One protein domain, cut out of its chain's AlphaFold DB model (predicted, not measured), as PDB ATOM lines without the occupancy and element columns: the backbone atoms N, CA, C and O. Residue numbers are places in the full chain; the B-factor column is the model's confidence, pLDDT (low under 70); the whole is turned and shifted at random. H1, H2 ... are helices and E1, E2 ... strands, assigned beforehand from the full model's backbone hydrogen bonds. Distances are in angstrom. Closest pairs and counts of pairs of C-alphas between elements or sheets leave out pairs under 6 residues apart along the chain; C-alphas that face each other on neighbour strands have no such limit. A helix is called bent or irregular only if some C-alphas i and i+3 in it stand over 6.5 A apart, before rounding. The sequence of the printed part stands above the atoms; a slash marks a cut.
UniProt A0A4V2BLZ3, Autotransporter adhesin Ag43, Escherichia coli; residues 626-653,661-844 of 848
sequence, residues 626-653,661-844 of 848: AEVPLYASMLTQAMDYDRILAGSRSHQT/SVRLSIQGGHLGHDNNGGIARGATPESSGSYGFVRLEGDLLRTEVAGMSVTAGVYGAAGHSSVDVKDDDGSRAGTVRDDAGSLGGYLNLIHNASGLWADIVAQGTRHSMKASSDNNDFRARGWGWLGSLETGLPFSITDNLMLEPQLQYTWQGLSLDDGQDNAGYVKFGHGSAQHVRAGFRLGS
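What this domain is: This is residues 626 to 653 and 661 to 844 of the 848 residues of the protein "Autotransporter adhesin Ag43" of Escherichia coli (UniProt A0A4V2BLZ3). A long sheet of bent strands curls round one helix, H1, like a barrel left open between E1 and E11. The hairpin of E7 and E8 reaches one end of the long axis, and the small hairpin of E9 and E10 lies at the other. The printed part has 212 residues, with one named helix, H1, followed by eleven named strands, E1 to E11; the class is mostly strand. The large sheet is antiparallel and branched at E8. The whole is compact, with a radius of gyration of the C-alphas of 19.7 A, yet elongated, spanning 63 by 34 by 26 A.

How they stand to each other: H1, residues 627 to 646, has a kink of 26 degrees near residue 635; 13 of its 16 O i to N i+4 pairs are within hydrogen-bond range. E1, residues 662 to 673, is an edge strand near H1. E1 and E2, residues 687 to 705, form a hairpin, with N 663 and O 697 at 2.8 A. The meander, each strand the antiparallel neighbour of the one before, runs from E1 through E2, E3, residues 708 to 726, E4, residues 732 to 751, E5, residues 757 to 772, and E6, residues 777 to 792. Within hydrogen-bond range are N 696 and O 716 at 2.9 A, N 717 and O 742 at 2.9 A, N 741 and O 766 at 3.0 A, and N 765 and O 784 at 2.9 A. H1 is on this twisted sheet; its closest C-alphas to E3 are those of Leu 630 and Val 725, 6.1 A apart. E8, residues 801 to 816, has E6 and E7, residues 795 to 798, on one side, and E11, residues 831 to 843, on the other side. N 787 and O 811 are 2.8 A apart, N 795 and O 803 2.9 A, and N 808 and O 837 2.8 A. E1 and E11 are apart. E9, residues 819 to 821, and E10, residues 824 to 826, form a hairpin, with N 821 and O 824 at 2.9 A.

Where its parts are: H1 begins at C-alpha 627, (7.283, -38.924, 43.727), and is 29.4 A long. E1 measures 34.2 A, E2 46.4 A, E3 49.1 A, E4 51.4 A, E5 44.2 A, E6 45.2 A and E8 46.7 A. E4 bends by 68 degrees at residue 741. E7, E9 and E10 are short. E11, 36.8 A long, ends at C-alpha 843, (31.017, -45.958, 4.421).

The domain as a whole: The two C-alphas farthest apart, those of Asp 799 and Ala 823, are 66.4 A apart. Residues 654 to 660 are not printed; C-alphas 653 and 661 are 12.0 A apart across this cut. The link from E1 to E2 is long. Confidence is under 70 at residues 650 to 653, 676 to 678 and 680 to 682.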
ATOM      1  N   ALA A 626       9.004 -41.547  46.611       89.62
ATOM      2  CA  ALA A 626       9.023 -42.027  45.226       89.62
ATOM      3  C   ALA A 626       8.583 -40.969  44.189       89.62
ATOM      4  O   ALA A 626       9.045 -40.958  43.050       89.62
ATOM      5  N   GLU A 627       7.713 -40.034  44.581       90.31
ATOM      6  CA  GLU A 627       7.283 -38.924  43.727       90.31
ATOM      7  C   GLU A 627       8.426 -37.966  43.328       90.31
ATOM      8  O   GLU A 627       8.384 -37.380  42.250       90.31
ATOM      9  N   VAL A 628       9.472 -37.826  44.147       89.50
ATOM     10  CA  VAL A 628      10.606 -36.924  43.890       89.50
ATOM     11  C   VAL A 628      11.442 -37.374  42.679       89.50
ATOM     12  O   VAL A 628      11.560 -36.580  41.737       89.50
ATOM     13  N   PRO A 629      11.982 -38.613  42.620       88.62
ATOM     14  CA  PRO A 629      12.657 -39.110  41.421       88.62
ATOM     15  C   PRO A 629      11.722 -39.203  40.216       88.62
ATOM     16  O   PRO A 629      12.132 -38.882  39.100       88.62
ATOM     17  N   LEU A 630      10.444 -39.535  40.422       90.25
ATOM     18  CA  LEU A 630       9.459 -39.530  39.342       90.25
ATOM     19  C   LEU A 630       9.342 -38.162  38.669       90.25
ATOM     20  O   LEU A 630       9.521 -38.069  37.454       90.25
ATOM     21  N   TYR A 631       9.083 -37.098  39.430       90.56
ATOM     22  CA  TYR A 631       8.876 -35.769  38.853       90.56
ATOM     23  C   TYR A 631      10.160 -35.199  38.247       90.56
ATOM     24  O   TYR A 631      10.109 -34.565  37.196       90.56
ATOM     25  N   ALA A 632      11.324 -35.466  38.845       88.00
ATOM     26  CA  ALA A 632      12.599 -35.032  38.277       88.00
ATOM     27  C   ALA A 632      12.895 -35.691  36.919       88.00
ATOM     28  O   ALA A 632      13.372 -35.022  36.001       88.00
ATOM     29  N   SER A 633      12.555 -36.975  36.760       89.62
ATOM     30  CA  SER A 633      12.778 -37.708  35.508       89.62
ATOM     31  C   SER A 633      11.939 -37.187  34.328       89.62
ATOM     32  O   SER A 633      12.308 -37.395  33.173       89.62
ATOM     33  N   MET A 634      10.841 -36.463  34.593       91.56
ATOM     34  CA  MET A 634       9.978 -35.889  33.554       91.56
ATOM     35  C   MET A 634      10.752 -34.925  32.646       91.56
ATOM     36  O   MET A 634      10.603 -34.964  31.426       91.56
ATOM     37  N   LEU A 635      11.634 -34.097  33.218       88.81
ATOM     38  CA  LEU A 635      12.419 -33.140  32.436       88.81
ATOM     39  C   LEU A 635      13.350 -33.849  31.449       88.81
ATOM     40  O   LEU A 635      13.404 -33.482  30.277       88.81
ATOM     41  N   THR A 636      14.058 -34.880  31.913       86.69
ATOM     42  CA  THR A 636      15.010 -35.634  31.089       86.69
ATOM     43  C   THR A 636      14.313 -36.460  30.014       86.69
ATOM     44  O   THR A 636      14.795 -36.509  28.889       86.69
ATOM     45  N   GLN A 637      13.151 -37.046  30.313       88.00
ATOM     46  CA  GLN A 637      12.405 -37.868  29.354       88.00
ATOM     47  C   GLN A 637      11.836 -37.050  28.190       88.00
ATOM     48  O   GLN A 637      11.993 -37.440  27.034       88.00
ATOM     49  N   ALA A 638      11.233 -35.893  28.479       91.81
ATOM     50  CA  ALA A 638      10.724 -34.989  27.446       91.81
ATOM     51  C   ALA A 638      11.859 -34.466  26.545       91.81
ATOM     52  O   ALA A 638      11.756 -34.460  25.320       91.81
ATOM     53  N   MET A 639      12.985 -34.098  27.157       91.25
ATOM     54  CA  MET A 639      14.183 -33.643  26.455       91.25
ATOM     55  C   MET A 639      14.854 -34.717  25.590       91.25
ATOM     56  O   MET A 639      15.407 -34.401  24.535       91.25
ATOM     57  N   ASP A 640      14.838 -35.973  26.027       90.31
ATOM     58  CA  ASP A 640      15.336 -37.090  25.230       90.31
ATOM     59  C   ASP A 640      14.421 -37.386  24.044       90.31
ATOM     60  O   ASP A 640      14.922 -37.593  22.938       90.31
ATOM     61  N   TYR A 641      13.099 -37.357  24.252       92.19
ATOM     62  CA  TYR A 641      12.130 -37.477  23.166       92.19
ATOM     63  C   TYR A 641      12.387 -36.417  22.087       92.19
ATOM     64  O   TYR A 641      12.517 -36.761  20.911       92.19
ATOM     65  N   ASP A 642      12.547 -35.150  22.484       93.62
ATOM     66  CA  ASP A 642      12.803 -34.041  21.560       93.62
ATOM     67  C   ASP A 642      14.080 -34.240  20.742       93.62
ATOM     68  O   ASP A 642      14.067 -34.070  19.519       93.62
ATOM     69  N   ARG A 643      15.175 -34.646  21.396       91.56
ATOM     70  CA  ARG A 643      16.462 -34.902  20.734       91.56
ATOM     71  C   ARG A 643      16.376 -36.067  19.754       91.56
ATOM     72  O   ARG A 643      16.916 -35.986  18.651       91.56
ATOM     73  N   ILE A 644      15.725 -37.158  20.152       90.06
ATOM     74  CA  ILE A 644      15.567 -38.339  19.299       90.06
ATOM     75  C   ILE A 644      14.701 -38.003  18.084       90.06
ATOM     76  O   ILE A 644      15.045 -38.408  16.974       90.06
ATOM     77  N   LEU A 645      13.621 -37.241  18.277       90.69
ATOM     78  CA  LEU A 645      12.741 -36.813  17.194       90.69
ATOM     79  C   LEU A 645      13.454 -35.905  16.182       90.69
ATOM     80  O   LEU A 645      13.267 -36.080  14.972       90.69
ATOM     81  N   ALA A 646      14.278 -34.964  16.657       89.00
ATOM     82  CA  ALA A 646      15.092 -34.114  15.792       89.00
ATOM     83  C   ALA A 646      16.058 -34.957  14.939       89.00
ATOM     84  O   ALA A 646      16.171 -34.745  13.728       89.00
ATOM     85  N   GLY A 647      16.664 -35.979  15.555       82.94
ATOM     86  CA  GLY A 647      17.489 -36.976  14.884       82.94
ATOM     87  C   GLY A 647      18.855 -36.446  14.437       82.94
ATOM     88  O   GLY A 647      19.373 -35.460  14.956       82.94
ATOM     89  N   SER A 648      19.465 -37.145  13.479       75.94
ATOM     90  CA  SER A 648      20.679 -36.690  12.789       75.94
ATOM     91  C   SER A 648      20.495 -36.835  11.291       75.94
ATOM     92  O   SER A 648      19.724 -37.698  10.853       75.94
ATOM     93  N   ARG A 649      21.230 -36.053  10.505       71.62
ATOM     94  CA  ARG A 649      21.086 -36.040   9.047       71.62
ATOM     95  C   ARG A 649      21.244 -37.428   8.424       71.62
ATOM     96  O   ARG A 649      20.542 -37.765   7.477       71.62
ATOM     97  N   SER A 650      22.121 -38.266   8.972       60.72
ATOM     98  CA  SER A 650      22.355 -39.631   8.471       60.72
ATOM     99  C   SER A 650      21.122 -40.552   8.509       60.72
ATOM    100  O   SER A 650      21.077 -41.531   7.769       60.72
ATOM    101  N   HIS A 651      20.103 -40.225   9.313       56.44
ATOM    102  CA  HIS A 651      18.816 -40.929   9.337       56.44
ATOM    103  C   HIS A 651      17.785 -40.353   8.350       56.44
ATOM    104  O   HIS A 651      16.740 -40.964   8.133       56.44
ATOM    105  N   GLN A 652      18.072 -39.211   7.719       57.97
ATOM    106  CA  GLN A 652      17.268 -38.623   6.648       57.97
ATOM    107  C   GLN A 652      17.777 -39.149   5.292       57.97
ATOM    108  O   GLN A 652      18.401 -38.427   4.516       57.97
ATOM    109  N   THR A 653      17.586 -40.441   5.003       51.38
ATOM    110  CA  THR A 653      17.998 -41.011   3.707       51.38
ATOM    111  C   THR A 653      17.103 -40.485   2.586       51.38
ATOM    112  O   THR A 653      15.877 -40.609   2.642       51.38
ATOM    113  N   SER A 661       9.319 -33.482  -2.070       72.19
ATOM    114  CA  SER A 661       9.102 -34.803  -1.469       72.19
ATOM    115  C   SER A 661       8.328 -34.690  -0.151       72.19
ATOM    116  O   SER A 661       8.585 -33.789   0.646       72.19
ATOM    117  N   VAL A 662       7.380 -35.605   0.077       79.81
ATOM    118  CA  VAL A 662       6.702 -35.803   1.369       79.81
ATOM    119  C   VAL A 662       7.084 -37.182   1.887       79.81
ATOM    120  O   VAL A 662       6.984 -38.164   1.150       79.81
ATOM    121  N   ARG A 663       7.521 -37.275   3.143       83.06
ATOM    122  CA  ARG A 663       7.942 -38.530   3.774       83.06
ATOM    123  C   ARG A 663       7.183 -38.753   5.075       83.06
ATOM    124  O   ARG A 663       7.052 -37.851   5.897       83.06
ATOM    125  N   LEU A 664       6.694 -39.976   5.251       86.62
ATOM    126  CA  LEU A 664       6.135 -40.463   6.506       86.62
ATOM    127  C   LEU A 664       7.132 -41.445   7.116       86.62
ATOM    128  O   LEU A 664       7.539 -42.399   6.456       86.62
ATOM    129  N   SER A 665       7.492 -41.228   8.374       86.12
ATOM    130  CA  SER A 665       8.357 -42.120   9.138       86.12
ATOM    131  C   SER A 665       7.686 -42.520  10.446       86.12
ATOM    132  O   SER A 665       6.957 -41.739  11.059       86.12
ATOM    133  N   ILE A 666       7.920 -43.765  10.850       89.12
ATOM    134  CA  ILE A 666       7.493 -44.308  12.135       89.12
ATOM    135  C   ILE A 666       8.754 -44.815  12.814       89.12
ATOM    136  O   ILE A 666       9.472 -45.638  12.243       89.12
ATOM    137  N   GLN A 667       9.027 -44.323  14.017       91.62
ATOM    138  CA  GLN A 667      10.172 -44.750  14.805       91.62
ATOM    139  C   GLN A 667       9.707 -45.200  16.181       91.62
ATOM    140  O   GLN A 667       8.821 -44.595  16.775       91.62
ATOM    141  N   GLY A 668      10.329 -46.254  16.694       91.81
ATOM    142  CA  GLY A 668      10.209 -46.666  18.082       91.81
ATOM    143  C   GLY A 668      11.535 -47.219  18.577       91.81
ATOM    144  O   GLY A 668      12.367 -47.657  17.780       91.81
ATOM    145  N   GLY A 669      11.742 -47.171  19.884       93.12
ATOM    146  CA  GLY A 669      12.994 -47.605  20.486       93.12
ATOM    147  C   GLY A 669      12.939 -47.636  22.003       93.12
ATOM    148  O   GLY A 669      11.884 -47.454  22.615       93.12
ATOM    149  N   HIS A 670      14.105 -47.866  22.599       92.00
ATOM    150  CA  HIS A 670      14.293 -47.894  24.042       92.00
ATOM    151  C   HIS A 670      14.951 -46.606  24.535       92.00
ATOM    152  O   HIS A 670      15.829 -46.054  23.874       92.00
ATOM    153  N   LEU A 671      14.514 -46.157  25.707       87.00
ATOM    154  CA  LEU A 671      15.083 -45.039  26.453       87.00
ATOM    155  C   LEU A 671      15.544 -45.560  27.801       87.00
ATOM    156  O   LEU A 671      14.840 -46.360  28.421       87.00
ATOM    157  N   GLY A 672      16.690 -45.092  28.272       86.69
ATOM    158  CA  GLY A 672      17.121 -45.419  29.615       86.69
ATOM    159  C   GLY A 672      18.269 -44.558  30.100       86.69
ATOM    160  O   GLY A 672      19.065 -44.056  29.310       86.69
ATOM    161  N   HIS A 673      18.325 -44.418  31.415       86.69
ATOM    162  CA  HIS A 673      19.414 -43.800  32.147       86.69
ATOM    163  C   HIS A 673      19.824 -44.732  33.278       86.69
ATOM    164  O   HIS A 673      18.982 -45.113  34.092       86.69
ATOM    165  N   ASP A 674      21.112 -45.046  33.344       83.25
ATOM    166  CA  ASP A 674      21.697 -45.770  34.467       83.25
ATOM    167  C   ASP A 674      21.974 -44.800  35.630       83.25
ATOM    168  O   ASP A 674      22.342 -43.639  35.415       83.25
ATOM    169  N   ASN A 675      21.803 -45.261  36.875       70.44
ATOM    170  CA  ASN A 675      22.035 -44.428  38.059       70.44
ATOM    171  C   ASN A 675      23.512 -44.025  38.176       70.44
ATOM    172  O   ASN A 675      24.387 -44.889  38.215       70.44
ATOM    173  N   ASN A 676      23.792 -42.728  38.336       61.78
ATOM    174  CA  ASN A 676      25.160 -42.229  38.501       61.78
ATOM    175  C   ASN A 676      25.366 -41.336  39.739       61.78
ATOM    176  O   ASN A 676      26.267 -40.495  39.753       61.78
ATOM    177  N   GLY A 677      24.553 -41.494  40.792       60.25
ATOM    178  CA  GLY A 677      24.817 -40.824  42.076       60.25
ATOM    179  C   GLY A 677      23.614 -40.437  42.936       60.25
ATOM    180  O   GLY A 677      23.825 -39.779  43.954       60.25
ATOM    181  N   GLY A 678      22.394 -40.836  42.569       67.56
ATOM    182  CA  GLY A 678      21.166 -40.523  43.307       67.56
ATOM    183  C   GLY A 678      20.667 -39.081  43.135       67.56
ATOM    184  O   GLY A 678      21.443 -38.143  42.906       67.56
ATOM    185  N   ILE A 679      19.355 -38.883  43.260       74.50
ATOM    186  CA  ILE A 679      18.697 -37.593  43.016       74.50
ATOM    187  C   ILE A 679      19.144 -36.507  44.001       74.50
ATOM    188  O   ILE A 679      19.249 -35.336  43.634       74.50
ATOM    189  N   ALA A 680      19.511 -36.888  45.231       64.88
ATOM    190  CA  ALA A 680      20.058 -35.971  46.235       64.88
ATOM    191  C   ALA A 680      21.362 -35.279  45.787       64.88
ATOM    192  O   ALA A 680      21.724 -34.229  46.319       64.88
ATOM    193  N   ARG A 681      22.075 -35.852  44.806       63.56
ATOM    194  CA  ARG A 681      23.303 -35.288  44.220       63.56
ATOM    195  C   ARG A 681      23.059 -34.562  42.894       63.56
ATOM    196  O   ARG A 681      24.022 -34.183  42.232       63.56
ATOM    197  N   GLY A 682      21.795 -34.367  42.511       64.69
ATOM    198  CA  GLY A 682      21.404 -33.735  41.250       64.69
ATOM    199  C   GLY A 682      21.581 -34.633  40.022       64.69
ATOM    200  O   GLY A 682      21.628 -34.118  38.908       64.69
ATOM    201  N   ALA A 683      21.712 -35.951  40.210       74.19
ATOM    202  CA  ALA A 683      21.808 -36.904  39.109       74.19
ATOM    203  C   ALA A 683      20.427 -37.211  38.506       74.19
ATOM    204  O   ALA A 683      19.404 -37.147  39.191       74.19
ATOM    205  N   THR A 684      20.408 -37.584  37.224       81.31
ATOM    206  CA  THR A 684      19.211 -38.117  36.564       81.31
ATOM    207  C   THR A 684      18.803 -39.437  37.228       81.31
ATOM    208  O   THR A 684      19.659 -40.316  37.363       81.31
ATOM    209  N   PRO A 685      17.529 -39.602  37.630       87.38
ATOM    210  CA  PRO A 685      17.044 -40.856  38.196       87.38
ATOM    211  C   PRO A 685      17.204 -42.031  37.233       87.38
ATOM    212  O   PRO A 685      17.019 -41.881  36.019       87.38
ATOM    213  N   GLU A 686      17.491 -43.212  37.786       90.06
ATOM    214  CA  GLU A 686      17.520 -44.435  36.989       90.06
ATOM    215  C   GLU A 686      16.145 -44.682  36.390       90.06
ATOM    216  O   GLU A 686      15.117 -44.662  37.076       90.06
ATOM    217  N   SER A 687      16.130 -44.886  35.084       92.00
ATOM    218  CA  SER A 687      14.887 -45.007  34.355       92.00
ATOM    219  C   SER A 687      15.083 -45.869  33.120       92.00
ATOM    220  O   SER A 687      16.147 -45.860  32.509       92.00
ATOM    221  N   SER A 688      14.071 -46.651  32.759       93.25
ATOM    222  CA  SER A 688      14.114 -47.496  31.565       93.25
ATOM    223  C   SER A 688      12.729 -47.639  30.961       93.25
ATOM    224  O   SER A 688      11.744 -47.785  31.685       93.25
ATOM    225  N   GLY A 689      12.635 -47.606  29.640       93.31
ATOM    226  CA  GLY A 689      11.351 -47.645  28.966       93.31
ATOM    227  C   GLY A 689      11.456 -47.624  27.455       93.31
ATOM    228  O   GLY A 689      12.433 -48.084  26.858       93.31
ATOM    229  N   SER A 690      10.411 -47.095  26.835       94.50
ATOM    230  CA  SER A 690      10.268 -47.060  25.385       94.50
ATOM    231  C   SER A 690       9.617 -45.774  24.906       94.50
ATOM    232  O   SER A 690       8.811 -45.172  25.618       94.50
ATOM    233  N   TYR A 691       9.909 -45.415  23.662       95.12
ATOM    234  CA  TYR A 691       9.217 -44.359  22.933       95.12
ATOM    235  C   TYR A 691       8.745 -44.860  21.574       95.12
ATOM    236  O   TYR A 691       9.290 -45.818  21.019       95.12
ATOM    237  N   GLY A 692       7.763 -44.161  21.020       94.81
ATOM    238  CA  GLY A 692       7.364 -44.292  19.631       94.81
ATOM    239  C   GLY A 692       6.748 -43.004  19.108       94.81
ATOM    240  O   GLY A 692       6.018 -42.330  19.829       94.81
ATOM    241  N   PHE A 693       7.025 -42.655  17.856       95.44
ATOM    242  CA  PHE A 693       6.413 -41.505  17.200       95.44
ATOM    243  C   PHE A 693       6.206 -41.728  15.707       95.44
ATOM    244  O   PHE A 693       6.875 -42.538  15.061       95.44
ATOM    245  N   VAL A 694       5.274 -40.953  15.166       94.25
ATOM    246  CA  VAL A 694       5.029 -40.808  13.736       94.25
ATOM    247  C   VAL A 694       5.419 -39.391  13.342       94.25
ATOM    248  O   VAL A 694       4.935 -38.430  13.941       94.25
ATOM    249  N   ARG A 695       6.281 -39.256  12.333       92.06
ATOM    250  CA  ARG A 695       6.761 -37.974  11.806       92.06
ATOM    251  C   ARG A 695       6.429 -37.870  10.320       92.06
ATOM    252  O   ARG A 695       6.791 -38.746   9.535       92.06
ATOM    253  N   LEU A 696       5.751 -36.789   9.951       91.38
ATOM    254  CA  LEU A 696       5.422 -36.421   8.578       91.38
ATOM    255  C   LEU A 696       6.229 -35.179   8.201       91.38
ATOM    256  O   LEU A 696       6.098 -34.143   8.850       91.38
ATOM    257  N   GLU A 697       7.039 -35.275   7.156       88.31
ATOM    258  CA  GLU A 697       7.927 -34.203   6.710       88.31
ATOM    259  C   GLU A 697       7.762 -33.896   5.224       88.31
ATOM    260  O   GLU A 697       7.414 -34.775   4.435       88.31
ATOM    261  N   GLY A 698       7.990 -32.639   4.851       87.31
ATOM    262  CA  GLY A 698       7.869 -32.162   3.481       87.31
ATOM    263  C   GLY A 698       8.934 -31.126   3.140       87.31
ATOM    264  O   GLY A 698       9.107 -30.138   3.860       87.31
ATOM    265  N   ASP A 699       9.616 -31.334   2.014       87.50
ATOM    266  CA  ASP A 699      10.544 -30.352   1.456       87.50
ATOM    267  C   ASP A 699       9.738 -29.211   0.811       87.50
ATOM    268  O   ASP A 699       8.915 -29.448  -0.075       87.50
ATOM    269  N   LEU A 700       9.962 -27.972   1.257       86.81
ATOM    270  CA  LEU A 700       9.252 -26.781   0.771       86.81
ATOM    271  C   LEU A 700      10.015 -26.055  -0.338       86.81
ATOM    272  O   LEU A 700       9.409 -25.441  -1.215       86.81
ATOM    273  N   LEU A 701      11.347 -26.080  -0.266       84.69
ATOM    274  CA  LEU A 701      12.225 -25.410  -1.214       84.69
ATOM    275  C   LEU A 701      13.496 -26.226  -1.405       84.69
ATOM    276  O   LEU A 701      14.160 -26.586  -0.435       84.69
ATOM    277  N   ARG A 702      13.879 -26.424  -2.665       85.06
ATOM    278  CA  ARG A 702      15.205 -26.905  -3.038       85.06
ATOM    279  C   ARG A 702      15.781 -25.986  -4.103       85.06
ATOM    280  O   ARG A 702      15.140 -25.743  -5.119       85.06
ATOM    281  N   THR A 703      16.952 -25.421  -3.847       86.25
ATOM    282  CA  THR A 703      17.597 -24.460  -4.748       86.25
ATOM    283  C   THR A 703      19.113 -24.584  -4.667       86.25
ATOM    284  O   THR A 703      19.645 -25.218  -3.757       86.25
ATOM    285  N   GLU A 704      19.812 -23.977  -5.614       84.69
ATOM    286  CA  GLU A 704      21.262 -23.869  -5.599       84.69
ATOM    287  C   GLU A 704      21.654 -22.392  -5.514       84.69
ATOM    288  O   GLU A 704      21.226 -21.575  -6.329       84.69
ATOM    289  N   VAL A 705      22.448 -22.032  -4.506       82.69
ATOM    290  CA  VAL A 705      22.894 -20.652  -4.278       82.69
ATOM    291  C   VAL A 705      24.386 -20.662  -3.978       82.69
ATOM    292  O   VAL A 705      24.827 -21.327  -3.047       82.69
ATOM    293  N   ALA A 706      25.165 -19.915  -4.768       82.38
ATOM    294  CA  ALA A 706      26.610 -19.739  -4.576       82.38
ATOM    295  C   ALA A 706      27.402 -21.063  -4.411       82.38
ATOM    296  O   ALA A 706      28.293 -21.153  -3.572       82.38
ATOM    297  N   GLY A 707      27.070 -22.095  -5.202       83.81
ATOM    298  CA  GLY A 707      27.741 -23.405  -5.163       83.81
ATOM    299  C   GLY A 707      27.282 -24.338  -4.034       83.81
ATOM    300  O   GLY A 707      27.888 -25.391  -3.830       83.81
ATOM    301  N   MET A 708      26.223 -23.972  -3.303       86.19
ATOM    302  CA  MET A 708      25.585 -24.816  -2.292       86.19
ATOM    303  C   MET A 708      24.204 -25.291  -2.748       86.19
ATOM    304  O   MET A 708      23.360 -24.472  -3.113       86.19
ATOM    305  N   SER A 709      23.943 -26.596  -2.653       88.12
ATOM    306  CA  SER A 709      22.594 -27.157  -2.677       88.12
ATOM    307  C   SER A 709      21.913 -26.901  -1.336       88.12
ATOM    308  O   SER A 709      22.413 -27.308  -0.287       88.12
ATOM    309  N   VAL A 710      20.778 -26.212  -1.374       87.69
ATOM    310  CA  VAL A 710      19.994 -25.813  -0.205       87.69
ATOM    311  C   VAL A 710      18.639 -26.504  -0.264       87.69
ATOM    312  O   VAL A 710      17.914 -26.347  -1.244       87.69
ATOM    313  N   THR A 711      18.277 -27.237   0.788       87.94
ATOM    314  CA  THR A 711      16.940 -27.823   0.968       87.94
ATOM    315  C   THR A 711      16.341 -27.322   2.273       87.94
ATOM    316  O   THR A 711      16.916 -27.549   3.331       87.94
ATOM    317  N   ALA A 712      15.191 -26.659   2.206       89.94
ATOM    318  CA  ALA A 712      14.433 -26.210   3.369       89.94
ATOM    319  C   ALA A 712      13.096 -26.952   3.439       89.94
ATOM    320  O   ALA A 712      12.400 -27.078   2.426       89.94
ATOM    321  N   GLY A 713      12.713 -27.408   4.627       91.25
ATOM    322  CA  GLY A 713      11.478 -28.159   4.828       91.25
ATOM    323  C   GLY A 713      10.896 -28.005   6.225       91.25
ATOM    324  O   GLY A 713      11.471 -27.352   7.098       91.25
ATOM    325  N   VAL A 714       9.724 -28.604   6.413       93.12
ATOM    326  CA  VAL A 714       9.003 -28.641   7.691       93.12
ATOM    327  C   VAL A 714       8.555 -30.058   8.007       93.12
ATOM    328  O   VAL A 714       8.358 -30.875   7.108       93.12
ATOM    329  N   TYR A 715       8.358 -30.348   9.288       92.56
ATOM    330  CA  TYR A 715       7.777 -31.601   9.744       92.56
ATOM    331  C   TYR A 715       6.852 -31.397  10.934       92.56
ATOM    332  O   TYR A 715       7.078 -30.533  11.780       92.56
ATOM    333  N   GLY A 716       5.819 -32.229  11.002       95.31
ATOM    334  CA  GLY A 716       4.984 -32.412  12.181       95.31
ATOM    335  C   GLY A 716       5.141 -33.832  12.708       95.31
ATOM    336  O   GLY A 716       5.276 -34.776  11.925       95.31
ATOM    337  N   ALA A 717       5.119 -33.998  14.025       95.50
ATOM    338  CA  ALA A 717       5.192 -35.309  14.648       95.50
ATOM    339  C   ALA A 717       4.243 -35.434  15.835       95.50
ATOM    340  O   ALA A 717       3.953 -34.459  16.528       95.50
ATOM    341  N   ALA A 718       3.784 -36.655  16.072       96.94
ATOM    342  CA  ALA A 718       3.055 -37.030  17.270       96.94
ATOM    343  C   ALA A 718       3.634 -38.338  17.803       96.94
ATOM    344  O   ALA A 718       3.876 -39.273  17.035       96.94
ATOM    345  N   GLY A 719       3.849 -38.407  19.108       95.19
ATOM    346  CA  GLY A 719       4.465 -39.562  19.729       95.19
ATOM    347  C   GLY A 719       4.143 -39.705  21.197       95.19
ATOM    348  O   GLY A 719       3.508 -38.853  21.814       95.19
ATOM    349  N   HIS A 720       4.585 -40.835  21.723       95.75
ATOM    350  CA  HIS A 720       4.390 -41.247  23.093       95.75
ATOM    351  C   HIS A 720       5.690 -41.821  23.653       95.75
ATOM    352  O   HIS A 720       6.427 -42.520  22.949       95.75
ATOM    353  N   SER A 721       5.944 -41.597  24.937       95.31
ATOM    354  CA  SER A 721       6.965 -42.319  25.692       95.31
ATOM    355  C   SER A 721       6.425 -42.790  27.038       95.31
ATOM    356  O   SER A 721       5.550 -42.162  27.630       95.31
ATOM    357  N   SER A 722       6.935 -43.929  27.504       95.94
ATOM    358  CA  SER A 722       6.610 -44.500  28.808       95.94
ATOM    359  C   SER A 722       7.869 -45.083  29.423       95.94
ATOM    360  O   SER A 722       8.521 -45.935  28.813       95.94
ATOM    361  N   VAL A 723       8.186 -44.648  30.638       94.69
ATOM    362  CA  VAL A 723       9.422 -44.996  31.334       94.69
ATOM    363  C   VAL A 723       9.121 -45.370  32.782       94.69
ATOM    364  O   VAL A 723       8.428 -44.640  33.494       94.69
ATOM    365  N   ASP A 724       9.644 -46.514  33.214       94.62
ATOM    366  CA  ASP A 724       9.647 -46.920  34.616       94.62
ATOM    367  C   ASP A 724      10.847 -46.278  35.314       94.62
ATOM    368  O   ASP A 724      11.974 -46.351  34.820       94.62
ATOM    369  N   VAL A 725      10.600 -45.644  36.456       93.06
ATOM    370  CA  VAL A 725      11.596 -44.891  37.228       93.06
ATOM    371  C   VAL A 725      11.840 -45.609  38.546       93.06
ATOM    372  O   VAL A 725      10.895 -46.079  39.193       93.06
ATOM    373  N   LYS A 726      13.106 -45.688  38.950       89.94
ATOM    374  CA  LYS A 726      13.514 -46.235  40.245       89.94
ATOM    375  C   LYS A 726      13.869 -45.127  41.229       89.94
ATOM    376  O   LYS A 726      14.207 -44.011  40.833       89.94
ATOM    377  N   ASP A 727      13.755 -45.452  42.506       86.12
ATOM    378  CA  ASP A 727      14.217 -44.615  43.607       86.12
ATOM    379  C   ASP A 727      15.732 -44.793  43.829       86.12
ATOM    380  O   ASP A 727      16.367 -45.680  43.249       86.12
ATOM    381  N   ASP A 728      16.321 -43.959  44.685       79.25
ATOM    382  CA  ASP A 728      17.755 -43.963  45.001       79.25
ATOM    383  C   ASP A 728      18.222 -45.281  45.649       79.25
ATOM    384  O   ASP A 728      19.397 -45.640  45.543       79.25
ATOM    385  N   ASP A 729      17.317 -46.018  46.298       79.75
ATOM    386  CA  ASP A 729      17.577 -47.340  46.883       79.75
ATOM    387  C   ASP A 729      17.402 -48.504  45.883       79.75
ATOM    388  O   ASP A 729      17.578 -49.671  46.241       79.75
ATOM    389  N   GLY A 730      17.075 -48.197  44.622       81.25
ATOM    390  CA  GLY A 730      16.842 -49.167  43.554       81.25
ATOM    391  C   GLY A 730      15.443 -49.789  43.557       81.25
ATOM    392  O   GLY A 730      15.140 -50.601  42.677       81.25
ATOM    393  N   SER A 731      14.577 -49.423  44.507       87.44
ATOM    394  CA  SER A 731      13.167 -49.811  44.490       87.44
ATOM    395  C   SER A 731      12.404 -49.091  43.371       87.44
ATOM    396  O   SER A 731      12.875 -48.125  42.769       87.44
ATOM    397  N   ARG A 732      11.215 -49.591  43.023       90.81
ATOM    398  CA  ARG A 732      10.384 -48.976  41.982       90.81
ATOM    399  C   ARG A 732       9.736 -47.702  42.529       90.81
ATOM    400  O   ARG A 732       8.911 -47.792  43.429       90.81
ATOM    401  N   ALA A 733      10.022 -46.554  41.916       91.25
ATOM    402  CA  ALA A 733       9.347 -45.301  42.243       91.25
ATOM    403  C   ALA A 733       7.983 -45.191  41.536       91.25
ATOM    404  O   ALA A 733       6.984 -44.812  42.145       91.25
ATOM    405  N   GLY A 734       7.916 -45.566  40.253       94.75
ATOM    406  CA  GLY A 734       6.666 -45.576  39.487       94.75
ATOM    407  C   GLY A 734       6.880 -45.453  37.981       94.75
ATOM    408  O   GLY A 734       7.907 -45.886  37.465       94.75
ATOM    409  N   THR A 735       5.909 -44.873  37.269       95.88
ATOM    410  CA  THR A 735       5.935 -44.733  35.801       95.88
ATOM    411  C   THR A 735       5.692 -43.294  35.372       95.88
ATOM    412  O   THR A 735       4.744 -42.675  35.859       95.88
ATOM    413  N   VAL A 736       6.461 -42.797  34.407       95.44
ATOM    414  CA  VAL A 736       6.213 -41.522  33.725       95.44
ATOM    415  C   VAL A 736       5.817 -41.799  32.283       95.44
ATOM    416  O   VAL A 736       6.433 -42.614  31.601       95.44
ATOM    417  N   ARG A 737       4.757 -41.133  31.833       96.12
ATOM    418  CA  ARG A 737       4.280 -41.157  30.451       96.12
ATOM    419  C   ARG A 737       4.269 -39.751  29.884       96.12
ATOM    420  O   ARG A 737       3.895 -38.830  30.606       96.12
ATOM    421  N   ASP A 738       4.612 -39.606  28.613       96.50
ATOM    422  CA  ASP A 738       4.545 -38.343  27.878       96.50
ATOM    423  C   ASP A 738       3.878 -38.550  26.523       96.50
ATOM    424  O   ASP A 738       4.343 -39.362  25.726       96.50
ATOM    425  N   ASP A 739       2.806 -37.804  26.277       97.31
ATOM    426  CA  ASP A 739       2.199 -37.638  24.961       97.31
ATOM    427  C   ASP A 739       2.665 -36.303  24.376       97.31
ATOM    428  O   ASP A 739       2.344 -35.232  24.904       97.31
ATOM    429  N   ALA A 740       3.403 -36.365  23.271       96.88
ATOM    430  CA  ALA A 740       4.094 -35.218  22.705       96.88
ATOM    431  C   ALA A 740       3.660 -34.938  21.261       96.88
ATOM    432  O   ALA A 740       3.572 -35.837  20.423       96.88
ATOM    433  N   GLY A 741       3.414 -33.662  20.964       97.06
ATOM    434  CA  GLY A 741       3.150 -33.162  19.615       97.06
ATOM    435  C   GLY A 741       4.169 -32.098  19.229       97.06
ATOM    436  O   GLY A 741       4.293 -31.092  19.926       97.06
ATOM    437  N   SER A 742       4.873 -32.294  18.120       96.75
ATOM    438  CA  SER A 742       5.999 -31.449  17.713       96.75
ATOM    439  C   SER A 742       5.801 -30.857  16.325       96.75
ATOM    440  O   SER A 742       5.228 -31.489  15.435       96.75
ATOM    441  N   LEU A 743       6.329 -29.653  16.131       97.12
ATOM    442  CA  LEU A 743       6.429 -28.983  14.839       97.12
ATOM    443  C   LEU A 743       7.854 -28.451  14.684       97.12
ATOM    444  O   LEU A 743       8.352 -27.750  15.567       97.12
ATOM    445  N   GLY A 744       8.504 -28.767  13.569       94.56
ATOM    446  CA  GLY A 744       9.864 -28.322  13.306       94.56
ATOM    447  C   GLY A 744      10.118 -27.947  11.854       94.56
ATOM    448  O   GLY A 744       9.355 -28.283  10.951       94.56
ATOM    449  N   GLY A 745      11.204 -27.214  11.647       93.38
ATOM    450  CA  GLY A 745      11.756 -26.857  10.349       93.38
ATOM    451  C   GLY A 745      13.210 -27.295  10.257       93.38
ATOM    452  O   GLY A 745      13.911 -27.342  11.269       93.38
ATOM    453  N   TYR A 746      13.656 -27.614   9.047       91.62
ATOM    454  CA  TYR A 746      15.044 -27.982   8.780       91.62
ATOM    455  C   TYR A 746      15.602 -27.273   7.549       91.62
ATOM    456  O   TYR A 746      14.863 -26.915   6.627       91.62
ATOM    457  N   LEU A 747      16.921 -27.089   7.544       91.56
ATOM    458  CA  LEU A 747      17.701 -26.537   6.447       91.56
ATOM    459  C   LEU A 747      18.959 -27.385   6.241       91.56
ATOM    460  O   LEU A 747      19.891 -27.341   7.039       91.56
ATOM    461  N   ASN A 748      18.988 -28.106   5.129       88.94
ATOM    462  CA  ASN A 748      20.112 -28.913   4.680       88.94
ATOM    463  C   ASN A 748      20.925 -28.140   3.632       88.94
ATOM    464  O   ASN A 748      20.376 -27.692   2.623       88.94
ATOM    465  N   LEU A 749      22.229 -28.008   3.851       89.62
ATOM    466  CA  LEU A 749      23.185 -27.295   3.004       89.62
ATOM    467  C   LEU A 749      24.297 -28.254   2.586       89.62
ATOM    468  O   LEU A 749      24.915 -28.879   3.444       89.62
ATOM    469  N   ILE A 750      24.586 -28.360   1.290       88.12
ATOM    470  CA  ILE A 750      25.675 -29.196   0.763       88.12
ATOM    471  C   ILE A 750      26.478 -28.370  -0.234       88.12
ATOM    472  O   ILE A 750      25.923 -27.869  -1.205       88.12
ATOM    473  N   HIS A 751      27.780 -28.226  -0.021       90.44
ATOM    474  CA  HIS A 751      28.665 -27.567  -0.970       90.44
ATOM    475  C   HIS A 751      29.035 -28.532  -2.101       90.44
ATOM    476  O   HIS A 751      29.695 -29.549  -1.879       90.44
ATOM    477  N   ASN A 752      28.639 -28.190  -3.326       83.56
ATOM    478  CA  ASN A 752      28.623 -29.117  -4.461       83.56
ATOM    479  C   ASN A 752      30.018 -29.605  -4.884       83.56
ATOM    480  O   ASN A 752      30.138 -30.683  -5.456       83.56
ATOM    481  N   ALA A 753      31.078 -28.837  -4.599       82.62
ATOM    482  CA  ALA A 753      32.444 -29.194  -4.985       82.62
ATOM    483  C   ALA A 753      33.225 -29.960  -3.905       82.62
ATOM    484  O   ALA A 753      34.099 -30.753  -4.242       82.62
ATOM    485  N   SER A 754      32.963 -29.704  -2.618       84.31
ATOM    486  CA  SER A 754      33.738 -30.309  -1.519       84.31
ATOM    487  C   SER A 754      32.989 -31.393  -0.756       84.31
ATOM    488  O   SER A 754      33.601 -32.066   0.065       84.31
ATOM    489  N   GLY A 755      31.673 -31.517  -0.945       84.88
ATOM    490  CA  GLY A 755      30.830 -32.389  -0.130       84.88
ATOM    491  C   GLY A 755      30.610 -31.884   1.300       84.88
ATOM    492  O   GLY A 755      29.845 -32.505   2.031       84.88
ATOM    493  N   LEU A 756      31.229 -30.758   1.702       89.19
ATOM    494  CA  LEU A 756      30.996 -30.137   3.010       89.19
ATOM    495  C   LEU A 756      29.509 -29.893   3.188       89.19
ATOM    496  O   LEU A 756      28.869 -29.320   2.301       89.19
ATOM    497  N   TRP A 757      28.982 -30.239   4.350       90.06
ATOM    498  CA  TRP A 757      27.574 -30.053   4.589       90.06
ATOM    499  C   TRP A 757      27.208 -29.595   5.985       90.06
ATOM    500  O   TRP A 757      27.953 -29.815   6.937       90.06
ATOM    501  N   ALA A 758      26.032 -28.979   6.092       91.56
ATOM    502  CA  ALA A 758      25.405 -28.601   7.348       91.56
ATOM    503  C   ALA A 758      23.903 -28.944   7.339       91.56
ATOM    504  O   ALA A 758      23.239 -28.751   6.326       91.56
ATOM    505  N   ASP A 759      23.383 -29.444   8.454       91.06
ATOM    506  CA  ASP A 759      21.960 -29.638   8.735       91.06
ATOM    507  C   ASP A 759      21.586 -28.780   9.943       91.06
ATOM    508  O   ASP A 759      22.227 -28.837  10.993       91.06
ATOM    509  N   ILE A 760      20.577 -27.935   9.772       93.81
ATOM    510  CA  ILE A 760      20.078 -27.042  10.811       93.81
ATOM    511  C   ILE A 760      18.635 -27.419  11.086       93.81
ATOM    512  O   ILE A 760      17.808 -27.350  10.184       93.81
ATOM    513  N   VAL A 761      18.312 -27.740  12.336       94.12
ATOM    514  CA  VAL A 761      16.954 -28.089  12.772       94.12
ATOM    515  C   VAL A 761      16.503 -27.133  13.865       94.12
ATOM    516  O   VAL A 761      17.247 -26.863  14.806       94.12
ATOM    517  N   ALA A 762      15.265 -26.655  13.762       96.44
ATOM    518  CA  ALA A 762      14.560 -25.966  14.834       96.44
ATOM    519  C   ALA A 762      13.217 -26.663  15.091       96.44
ATOM    520  O   ALA A 762      12.463 -26.907  14.152       96.44
ATOM    521  N   GLN A 763      12.910 -26.975  16.347       96.69
ATOM    522  CA  GLN A 763      11.719 -27.716  16.760       96.69
ATOM    523  C   GLN A 763      11.063 -27.045  17.967       96.69
ATOM    524  O   GLN A 763      11.754 -26.581  18.874       96.69
ATOM    525  N   GLY A 764       9.733 -27.040  17.995       97.44
ATOM    526  CA  GLY A 764       8.940 -26.817  19.199       97.44
ATOM    527  C   GLY A 764       8.068 -28.036  19.488       97.44
ATOM    528  O   GLY A 764       7.429 -28.564  18.577       97.44
ATOM    529  N   THR A 765       8.014 -28.460  20.748       97.56
ATOM    530  CA  THR A 765       7.221 -29.615  21.187       97.56
ATOM    531  C   THR A 765       6.272 -29.226  22.305       97.56
ATOM    532  O   THR A 765       6.638 -28.535  23.253       97.56
ATOM    533  N   ARG A 766       5.028 -29.690  22.218       97.88
ATOM    534  CA  ARG A 766       4.059 -29.651  23.306       97.88
ATOM    535  C   ARG A 766       4.049 -31.002  24.013       97.88
ATOM    536  O   ARG A 766       3.689 -31.989  23.386       97.88
ATOM    537  N   HIS A 767       4.342 -31.012  25.311       97.31
ATOM    538  CA  HIS A 767       4.348 -32.218  26.148       97.31
ATOM    539  C   HIS A 767       3.112 -32.297  27.045       97.31
ATOM    540  O   HIS A 767       2.680 -31.286  27.620       97.31
ATOM    541  N   SER A 768       2.566 -33.496  27.206       97.25
ATOM    542  CA  SER A 768       1.469 -33.812  28.117       97.25
ATOM    543  C   SER A 768       1.847 -35.041  28.926       97.25
ATOM    544  O   SER A 768       1.705 -36.173  28.473       97.25
ATOM    545  N   MET A 769       2.307 -34.806  30.150       95.75
ATOM    546  CA  MET A 769       2.959 -35.820  30.958       95.75
ATOM    547  C   MET A 769       2.094 -36.273  32.131       95.75
ATOM    548  O   MET A 769       1.415 -35.469  32.781       95.75
ATOM    549  N   LYS A 770       2.170 -37.566  32.451       96.12
ATOM    550  CA  LYS A 770       1.588 -38.167  33.653       96.12
ATOM    551  C   LYS A 770       2.640 -39.000  34.382       96.12
ATOM    552  O   LYS A 770       3.116 -39.992  33.837       96.12
ATOM    553  N   ALA A 771       2.928 -38.637  35.626       95.06
ATOM    554  CA  ALA A 771       3.682 -39.453  36.568       95.06
ATOM    555  C   ALA A 771       2.717 -40.182  37.518       95.06
ATOM    556  O   ALA A 771       1.777 -39.576  38.030       95.06
ATOM    557  N   SER A 772       2.952 -41.473  37.744       95.00
ATOM    558  CA  SER A 772       2.129 -42.341  38.597       95.00
ATOM    559  C   SER A 772       3.013 -43.170  39.527       95.00
ATOM    560  O   SER A 772       3.906 -43.868  39.042       95.00
ATOM    561  N   SER A 773       2.736 -43.127  40.830       92.00
ATOM    562  CA  SER A 773       3.335 -43.971  41.875       92.00
ATOM    563  C   SER A 773       2.255 -44.828  42.555       92.00
ATOM    564  O   SER A 773       1.068 -44.696  42.256       92.00
ATOM    565  N   ASP A 774       2.642 -45.670  43.517       86.25
ATOM    566  CA  ASP A 774       1.685 -46.444  44.324       86.25
ATOM    567  C   ASP A 774       0.754 -45.561  45.178       86.25
ATOM    568  O   ASP A 774      -0.328 -45.996  45.568       86.25
ATOM    569  N   ASN A 775       1.164 -44.324  45.486       81.06
ATOM    570  CA  ASN A 775       0.459 -43.443  46.421       81.06
ATOM    571  C   ASN A 775      -0.067 -42.150  45.780       81.06
ATOM    572  O   ASN A 775      -0.799 -41.405  46.439       81.06
ATOM    573  N   ASN A 776       0.326 -41.830  44.542       86.56
ATOM    574  CA  ASN A 776       0.046 -40.524  43.955       86.56
ATOM    575  C   ASN A 776       0.021 -40.524  42.422       86.56
ATOM    576  O   ASN A 776       0.678 -41.326  41.762       86.56
ATOM    577  N   ASP A 777      -0.701 -39.555  41.865       90.88
ATOM    578  CA  ASP A 777      -0.800 -39.305  40.431       90.88
ATOM    579  C   ASP A 777      -0.584 -37.807  40.186       90.88
ATOM    580  O   ASP A 777      -1.275 -36.966  40.760       90.88
ATOM    581  N   PHE A 778       0.334 -37.469  39.284       93.75
ATOM    582  CA  PHE A 778       0.674 -36.088  38.958       93.75
ATOM    583  C   PHE A 778       0.676 -35.871  37.450       93.75
ATOM    584  O   PHE A 778       1.163 -36.696  36.675       93.75
ATOM    585  N   ARG A 779       0.114 -34.745  37.015       94.19
ATOM    586  CA  ARG A 779       0.053 -34.360  35.604       94.19
ATOM    587  C   ARG A 779       0.683 -32.996  35.425       94.19
ATOM    588  O   ARG A 779       0.305 -32.055  36.114       94.19
ATOM    589  N   ALA A 780       1.566 -32.898  34.443       94.50
ATOM    590  CA  ALA A 780       2.132 -31.636  34.003       94.50
ATOM    591  C   ALA A 780       2.023 -31.527  32.494       94.50
ATOM    592  O   ALA A 780       1.997 -32.509  31.754       94.50
ATOM    593  N   ARG A 781       1.968 -30.294  32.031       95.62
ATOM    594  CA  ARG A 781       1.966 -29.953  30.621       95.62
ATOM    595  C   ARG A 781       3.122 -28.999  30.392       95.62
ATOM    596  O   ARG A 781       3.438 -28.235  31.282       95.62
ATOM    597  N   GLY A 782       3.745 -29.015  29.225       94.81
ATOM    598  CA  GLY A 782       4.823 -28.071  28.962       94.81
ATOM    599  C   GLY A 782       5.138 -27.846  27.499       94.81
ATOM    600  O   GLY A 782       4.517 -28.447  26.617       94.81
ATOM    601  N   TRP A 783       6.107 -26.964  27.278       95.69
ATOM    602  CA  TRP A 783       6.657 -26.627  25.972       95.69
ATOM    603  C   TRP A 783       8.169 -26.837  25.963       95.69
ATOM    604  O   TRP A 783       8.884 -26.276  26.798       95.69
ATOM    605  N   GLY A 784       8.625 -27.644  25.011       95.31
ATOM    606  CA  GLY A 784      10.019 -27.850  24.656       95.31
ATOM    607  C   GLY A 784      10.386 -27.055  23.404       95.31
ATOM    608  O   GLY A 784       9.543 -26.802  22.538       95.31
ATOM    609  N   TRP A 785      11.645 -26.649  23.309       95.44
ATOM    610  CA  TRP A 785      12.243 -26.119  22.091       95.44
ATOM    611  C   TRP A 785      13.630 -26.724  21.899       95.44
ATOM    612  O   TRP A 785      14.349 -26.966  22.868       95.44
ATOM    613  N   LEU A 786      14.017 -26.944  20.647       96.81
ATOM    614  CA  LEU A 786      15.305 -27.526  20.290       96.81
ATOM    615  C   LEU A 786      15.853 -26.857  19.033       96.81
ATOM    616  O   LEU A 786      15.153 -26.721  18.034       96.81
ATOM    617  N   GLY A 787      17.119 -26.459  19.091       95.94
ATOM    618  CA  GLY A 787      17.929 -26.061  17.949       95.94
ATOM    619  C   GLY A 787      19.109 -27.015  17.791       95.94
ATOM    620  O   GLY A 787      19.821 -27.277  18.757       95.94
ATOM    621  N   SER A 788      19.341 -27.533  16.592       95.25
ATOM    622  CA  SER A 788      20.484 -28.398  16.290       95.25
ATOM    623  C   SER A 788      21.212 -27.896  15.053       95.25
ATOM    624  O   SER A 788      20.575 -27.529  14.071       95.25
ATOM    625  N   LEU A 789      22.540 -27.903  15.103       94.94
ATOM    626  CA  LEU A 789      23.433 -27.705  13.969       94.94
ATOM    627  C   LEU A 789      24.336 -28.929  13.871       94.94
ATOM    628  O   LEU A 789      25.142 -29.182  14.762       94.94
ATOM    629  N   GLU A 790      24.213 -29.675  12.787       93.94
ATOM    630  CA  GLU A 790      25.094 -30.783  12.449       93.94
ATOM    631  C   GLU A 790      25.905 -30.438  11.203       93.94
ATOM    632  O   GLU A 790      25.395 -29.802  10.290       93.94
ATOM    633  N   THR A 791      27.175 -30.822  11.147       92.81
ATOM    634  CA  THR A 791      28.029 -30.617   9.975       92.81
ATOM    635  C   THR A 791      28.970 -31.795   9.776       92.81
ATOM    636  O   THR A 791      29.388 -32.436  10.742       92.81
ATOM    637  N   GLY A 792      29.315 -32.069   8.521       91.38
ATOM    638  CA  GLY A 792      30.258 -33.116   8.156       91.38
ATOM    639  C   GLY A 792      30.991 -32.803   6.859       91.38
ATOM    640  O   GLY A 792      30.526 -32.007   6.041       91.38
ATOM    641  N   LEU A 793      32.168 -33.406   6.691       91.31
ATOM    642  CA  LEU A 793      32.985 -33.274   5.485       91.31
ATOM    643  C   LEU A 793      33.484 -34.651   5.029       91.31
ATOM    644  O   LEU A 793      34.465 -35.148   5.585       91.31
ATOM    645  N   PRO A 794      32.847 -35.275   4.030       86.69
ATOM    646  CA  PRO A 794      33.272 -36.574   3.540       86.69
ATOM    647  C   PRO A 794      34.556 -36.441   2.710       86.69
ATOM    648  O   PRO A 794      34.665 -35.584   1.832       86.69
ATOM    649  N   PHE A 795      35.539 -37.305   2.958       87.06
ATOM    650  CA  PHE A 795      36.734 -37.429   2.124       87.06
ATOM    651  C   PHE A 795      37.022 -38.887   1.770       87.06
ATOM    652  O   PHE A 795      36.769 -39.813   2.542       87.06
ATOM    653  N   SER A 796      37.558 -39.097   0.568       84.44
ATOM    654  CA  SER A 796      37.923 -40.431   0.088       84.44
ATOM    655  C   SER A 796      39.226 -40.900   0.741       84.44
ATOM    656  O   SER A 796      40.226 -40.186   0.705       84.44
ATOM    657  N   ILE A 797      39.222 -42.108   1.309       84.38
ATOM    658  CA  ILE A 797      40.432 -42.808   1.771       84.38
ATOM    659  C   ILE A 797      40.958 -43.727   0.661       84.38
ATOM    660  O   ILE A 797      42.159 -43.778   0.411       84.38
ATOM    661  N   THR A 798      40.059 -44.456  -0.002       84.25
ATOM    662  CA  THR A 798      40.340 -45.313  -1.170       84.25
ATOM    663  C   THR A 798      39.184 -45.204  -2.160       84.25
ATOM    664  O   THR A 798      38.171 -44.599  -1.820       84.25
ATOM    665  N   ASP A 799      39.279 -45.843  -3.327       78.81
ATOM    666  CA  ASP A 799      38.218 -45.837  -4.351       78.81
ATOM    667  C   ASP A 799      36.857 -46.379  -3.863       78.81
ATOM    668  O   ASP A 799      35.843 -46.089  -4.483       78.81
ATOM    669  N   ASN A 800      36.819 -47.126  -2.748       81.75
ATOM    670  CA  ASN A 800      35.597 -47.723  -2.187       81.75
ATOM    671  C   ASN A 800      35.337 -47.359  -0.711       81.75
ATOM    672  O   ASN A 800      34.429 -47.924  -0.097       81.75
ATOM    673  N   LEU A 801      36.147 -46.482  -0.108       86.31
ATOM    674  CA  LEU A 801      36.038 -46.137   1.314       86.31
ATOM    675  C   LEU A 801      36.102 -44.629   1.514       86.31
ATOM    676  O   LEU A 801      37.107 -43.997   1.178       86.31
ATOM    677  N   MET A 802      35.067 -44.089   2.148       87.62
ATOM    678  CA  MET A 802      34.992 -42.708   2.596       87.62
ATOM    679  C   MET A 802      35.030 -42.627   4.121       87.62
ATOM    680  O   MET A 802      34.599 -43.541   4.831       87.62
ATOM    681  N   LEU A 803      35.568 -41.515   4.610       89.50
ATOM    682  CA  LEU A 803      35.553 -41.127   6.011       89.50
ATOM    683  C   LEU A 803      34.973 -39.721   6.115       89.50
ATOM    684  O   LEU A 803      35.419 -38.807   5.429       89.50
ATOM    685  N   GLU A 804      33.997 -39.558   6.993       90.06
ATOM    686  CA  GLU A 804      33.336 -38.285   7.249       90.06
ATOM    687  C   GLU A 804      33.434 -37.962   8.740       90.06
ATOM    688  O   GLU A 804      32.733 -38.565   9.556       90.06
ATOM    689  N   PRO A 805      34.308 -37.029   9.140       92.19
ATOM    690  CA  PRO A 805      34.223 -36.408  10.447       92.19
ATOM    691  C   PRO A 805      32.906 -35.640  10.540       92.19
ATOM    692  O   PRO A 805      32.562 -34.884   9.629       92.19
ATOM    693  N   GLN A 806      32.198 -35.819  11.649       92.25
ATOM    694  CA  GLN A 806      30.916 -35.189  11.929       92.25
ATOM    695  C   GLN A 806      30.968 -34.464  13.271       92.25
ATOM    696  O   GLN A 806      31.544 -34.961  14.244       92.25
ATOM    697  N   LEU A 807      30.322 -33.304  13.326       94.12
ATOM    698  CA  LEU A 807      30.102 -32.538  14.543       94.12
ATOM    699  C   LEU A 807      28.639 -32.099  14.602       94.12
ATOM    700  O   LEU A 807      28.172 -31.383  13.723       94.12
ATOM    701  N   GLN A 808      27.934 -32.489  15.658       93.56
ATOM    702  CA  GLN A 808      26.588 -32.029  15.977       93.56
ATOM    703  C   GLN A 808      26.615 -31.248  17.282       93.56
ATOM    704  O   GLN A 808      27.152 -31.715  18.287       93.56
ATOM    705  N   TYR A 809      26.004 -30.074  17.267       95.38
ATOM    706  CA  TYR A 809      25.719 -29.280  18.443       95.38
ATOM    707  C   TYR A 809      24.210 -29.083  18.562       95.38
ATOM    708  O   TYR A 809      23.577 -28.534  17.662       95.38
ATOM    709  N   THR A 810      23.639 -29.509  19.680       94.81
ATOM    710  CA  THR A 810      22.215 -29.373  19.982       94.81
ATOM    711  C   THR A 810      22.044 -28.543  21.241       94.81
ATOM    712  O   THR A 810      22.693 -28.796  22.255       94.81
ATOM    713  N   TRP A 811      21.145 -27.569  21.193       96.25
ATOM    714  CA  TRP A 811      20.734 -26.766  22.331       96.25
ATOM    715  C   TRP A 811      19.221 -26.832  22.473       96.25
ATOM    716  O   TRP A 811      18.491 -26.534  21.530       96.25
ATOM    717  N   GLN A 812      18.751 -27.233  23.646       95.19
ATOM    718  CA  GLN A 812      17.332 -27.423  23.905       95.19
ATOM    719  C   GLN A 812      16.934 -26.874  25.268       95.19
ATOM    720  O   GLN A 812      17.755 -26.793  26.190       95.19
ATOM    721  N   GLY A 813      15.660 -26.530  25.398       94.81
ATOM    722  CA  GLY A 813      15.056 -26.090  26.643       94.81
ATOM    723  C   GLY A 813      13.641 -26.617  26.807       94.81
ATOM    724  O   GLY A 813      12.958 -26.912  25.833       94.81
ATOM    725  N   LEU A 814      13.206 -26.736  28.059       94.62
ATOM    726  CA  LEU A 814      11.896 -27.257  28.434       94.62
ATOM    727  C   LEU A 814      11.334 -26.452  29.601       94.62
ATOM    728  O   LEU A 814      12.029 -26.182  30.583       94.62
ATOM    729  N   SER A 815      10.053 -26.113  29.510       94.56
ATOM    730  CA  SER A 815       9.286 -25.554  30.619       94.56
ATOM    731  C   SER A 815       8.043 -26.401  30.844       94.56
ATOM    732  O   SER A 815       7.240 -26.558  29.924       94.56
ATOM    733  N   LEU A 816       7.882 -26.925  32.058       94.31
ATOM    734  CA  LEU A 816       6.683 -27.635  32.501       94.31
ATOM    735  C   LEU A 816       5.847 -26.726  33.414       94.31
ATOM    736  O   LEU A 816       6.394 -25.893  34.133       94.31
ATOM    737  N   ASP A 817       4.531 -26.888  33.362       94.06
ATOM    738  CA  ASP A 817       3.557 -26.236  34.228       94.06
ATOM    739  C   ASP A 817       3.710 -26.782  35.655       94.06
ATOM    740  O   ASP A 817       3.748 -27.998  35.869       94.06
ATOM    741  N   ASP A 818       3.751 -25.877  36.630       92.06
ATOM    742  CA  ASP A 818       3.730 -26.216  38.052       92.06
ATOM    743  C   ASP A 818       2.395 -26.876  38.448       92.06
ATOM    744  O   ASP A 818       1.352 -26.660  37.822       92.06
ATOM    745  N   GLY A 819       2.399 -27.654  39.530       88.12
ATOM    746  CA  GLY A 819       1.208 -28.378  39.975       88.12
ATOM    747  C   GLY A 819       1.224 -28.730  41.455       88.12
ATOM    748  O   GLY A 819       2.146 -28.382  42.185       88.12
ATOM    749  N   GLN A 820       0.196 -29.443  41.909       86.44
ATOM    750  CA  GLN A 820       0.085 -29.905  43.290       86.44
ATOM    751  C   GLN A 820      -0.247 -31.396  43.332       86.44
ATOM    752  O   GLN A 820      -1.067 -31.871  42.550       86.44
ATOM    753  N   ASP A 821       0.390 -32.112  44.257       86.69
ATOM    754  CA  ASP A 821       0.115 -33.508  44.584       86.69
ATOM    755  C   ASP A 821      -0.453 -33.631  46.018       86.69
ATOM    756  O   ASP A 821      -0.596 -32.631  46.729       86.69
ATOM    757  N   ASN A 822      -0.780 -34.851  46.463       80.00
ATOM    758  CA  ASN A 822      -1.345 -35.108  47.802       80.00
ATOM    759  C   ASN A 822      -0.505 -34.607  48.994       80.00
ATOM    760  O   ASN A 822      -0.994 -34.583  50.122       80.00
ATOM    761  N   ALA A 823       0.750 -34.230  48.782       83.19
ATOM    762  CA  ALA A 823       1.692 -33.924  49.843       83.19
ATOM    763  C   ALA A 823       2.523 -32.662  49.596       83.19
ATOM    764  O   ALA A 823       3.266 -32.269  50.494       83.19
ATOM    765  N   GLY A 824       2.397 -32.004  48.440       81.06
ATOM    766  CA  GLY A 824       3.218 -30.854  48.084       81.06
ATOM    767  C   GLY A 824       2.798 -30.096  46.833       81.06
ATOM    768  O   GLY A 824       2.228 -30.653  45.901       81.06
ATOM    769  N   TYR A 825       3.145 -28.806  46.797       85.62
ATOM    770  CA  TYR A 825       3.240 -28.066  45.538       85.62
ATOM    771  C   TYR A 825       4.570 -28.411  44.863       85.62
ATOM    772  O   TYR A 825       5.623 -28.368  45.503       85.62
ATOM    773  N   VAL A 826       4.520 -28.741  43.579       87.62
ATOM    774  CA  VAL A 826       5.666 -29.101  42.747       87.62
ATOM    775  C   VAL A 826       5.926 -27.945  41.796       87.62
ATOM    776  O   VAL A 826       5.086 -27.621  40.958       87.62
ATOM    777  N   LYS A 827       7.103 -27.335  41.937       88.44
ATOM    778  CA  LYS A 827       7.566 -26.270  41.054       88.44
ATOM    779  C   LYS A 827       8.652 -26.800  40.130       88.44
ATOM    780  O   LYS A 827       9.708 -27.212  40.614       88.44
ATOM    781  N   PHE A 828       8.418 -26.754  38.825       87.00
ATOM    782  CA  PHE A 828       9.439 -27.099  37.845       87.00
ATOM    783  C   PHE A 828      10.339 -25.891  37.572       87.00
ATOM    784  O   PHE A 828       9.897 -24.746  37.476       87.00
ATOM    785  N   GLY A 829      11.643 -26.141  37.467       81.81
ATOM    786  CA  GLY A 829      12.578 -25.161  36.921       81.81
ATOM    787  C   GLY A 829      12.512 -25.117  35.393       81.81
ATOM    788  O   GLY A 829      11.941 -26.002  34.756       81.81
ATOM    789  N   HIS A 830      13.160 -24.119  34.790       82.19
ATOM    790  CA  HIS A 830      13.446 -24.158  33.357       82.19
ATOM    791  C   HIS A 830      14.585 -25.145  33.106       82.19
ATOM    792  O   HIS A 830      15.716 -24.923  33.544       82.19
ATOM    793  N   GLY A 831      14.290 -26.235  32.405       81.81
ATOM    794  CA  GLY A 831      15.315 -27.157  31.946       81.81
ATOM    795  C   GLY A 831      16.036 -26.566  30.737       81.81
ATOM    796  O   GLY A 831      15.394 -26.047  29.827       81.81
ATOM    797  N   SER A 832      17.361 -26.696  30.686       88.56
ATOM    798  CA  SER A 832      18.127 -26.490  29.452       88.56
ATOM    799  C   SER A 832      19.271 -27.491  29.365       88.56
ATOM    800  O   SER A 832      19.865 -27.837  30.384       88.56
ATOM    801  N   ALA A 833      19.570 -27.954  28.156       89.88
ATOM    802  CA  ALA A 833      20.657 -28.887  27.906       89.88
ATOM    803  C   ALA A 833      21.392 -28.513  26.616       89.88
ATOM    804  O   ALA A 833      20.780 -28.089  25.634       89.88
ATOM    805  N   GLN A 834      22.713 -28.678  26.630       92.56
ATOM    806  CA  GLN A 834      23.574 -28.561  25.457       92.56
ATOM    807  C   GLN A 834      24.250 -29.908  25.232       92.56
ATOM    808  O   GLN A 834      24.837 -30.470  26.156       92.56
ATOM    809  N   HIS A 835      24.162 -30.430  24.016       91.38
ATOM    810  CA  HIS A 835      24.781 -31.687  23.635       91.38
ATOM    811  C   HIS A 835      25.735 -31.460  22.469       91.38
ATOM    812  O   HIS A 835      25.384 -30.806  21.489       91.38
ATOM    813  N   VAL A 836      26.946 -32.004  22.582       92.38
ATOM    814  CA  VAL A 836      27.940 -32.001  21.510       92.38
ATOM    815  C   VAL A 836      28.253 -33.451  21.178       92.38
ATOM    816  O   VAL A 836      28.675 -34.210  22.051       92.38
ATOM    817  N   ARG A 837      28.075 -33.827  19.916       91.44
ATOM    818  CA  ARG A 837      28.488 -35.119  19.377       91.44
ATOM    819  C   ARG A 837      29.558 -34.879  18.329       91.44
ATOM    820  O   ARG A 837      29.278 -34.279  17.301       91.44
ATOM    821  N   ALA A 838      30.766 -35.362  18.576       92.12
ATOM    822  CA  ALA A 838      31.829 -35.412  17.582       92.12
ATOM    823  C   ALA A 838      32.126 -36.877  17.264       92.12
ATOM    824  O   ALA A 838      32.206 -37.703  18.174       92.12
ATOM    825  N   GLY A 839      32.271 -37.210  15.989       91.12
ATOM    826  CA  GLY A 839      32.501 -38.585  15.574       91.12
ATOM    827  C   GLY A 839      33.032 -38.689  14.158       91.12
ATOM    828  O   GLY A 839      33.252 -37.690  13.480       91.12
ATOM    829  N   PHE A 840      33.233 -39.924  13.722       89.50
ATOM    830  CA  PHE A 840      33.629 -40.250  12.363       89.50
ATOM    831  C   PHE A 840      32.679 -41.307  11.810       89.50
ATOM    832  O   PHE A 840      32.416 -42.308  12.477       89.50
ATOM    833  N   ARG A 841      32.196 -41.108  10.587       86.94
ATOM    834  CA  ARG A 841      31.397 -42.076   9.838       86.94
ATOM    835  C   ARG A 841      32.259 -42.711   8.748       86.94
ATOM    836  O   ARG A 841      32.964 -42.010   8.031       86.94
ATOM    837  N   LEU A 842      32.206 -44.035   8.639       86.62
ATOM    838  CA  LEU A 842      32.868 -44.837   7.602       86.62
ATOM    839  C   LEU A 842      31.795 -45.476   6.712       86.62
ATOM    840  O   LEU A 842      30.766 -45.918   7.221       86.62
ATOM    841  N   GLY A 843      32.019 -45.525   5.401       83.56
ATOM    842  CA  GLY A 843      31.017 -45.958   4.421       83.56
ATOM    843  C   GLY A 843      31.554 -45.935   2.992       83.56
ATOM    844  O   GLY A 843      32.687 -45.503   2.765       83.56
ATOM    845  N   SER A 844      30.767 -46.428   2.038       79.81
ATOM    846  CA  SER A 844      31.114 -46.370   0.613       79.81
ATOM    847  C   SER A 844      30.754 -45.011   0.001       79.81
ATOM    848  O   SER A 844      29.983 -44.252   0.585       79.81
TER     849      SER A 844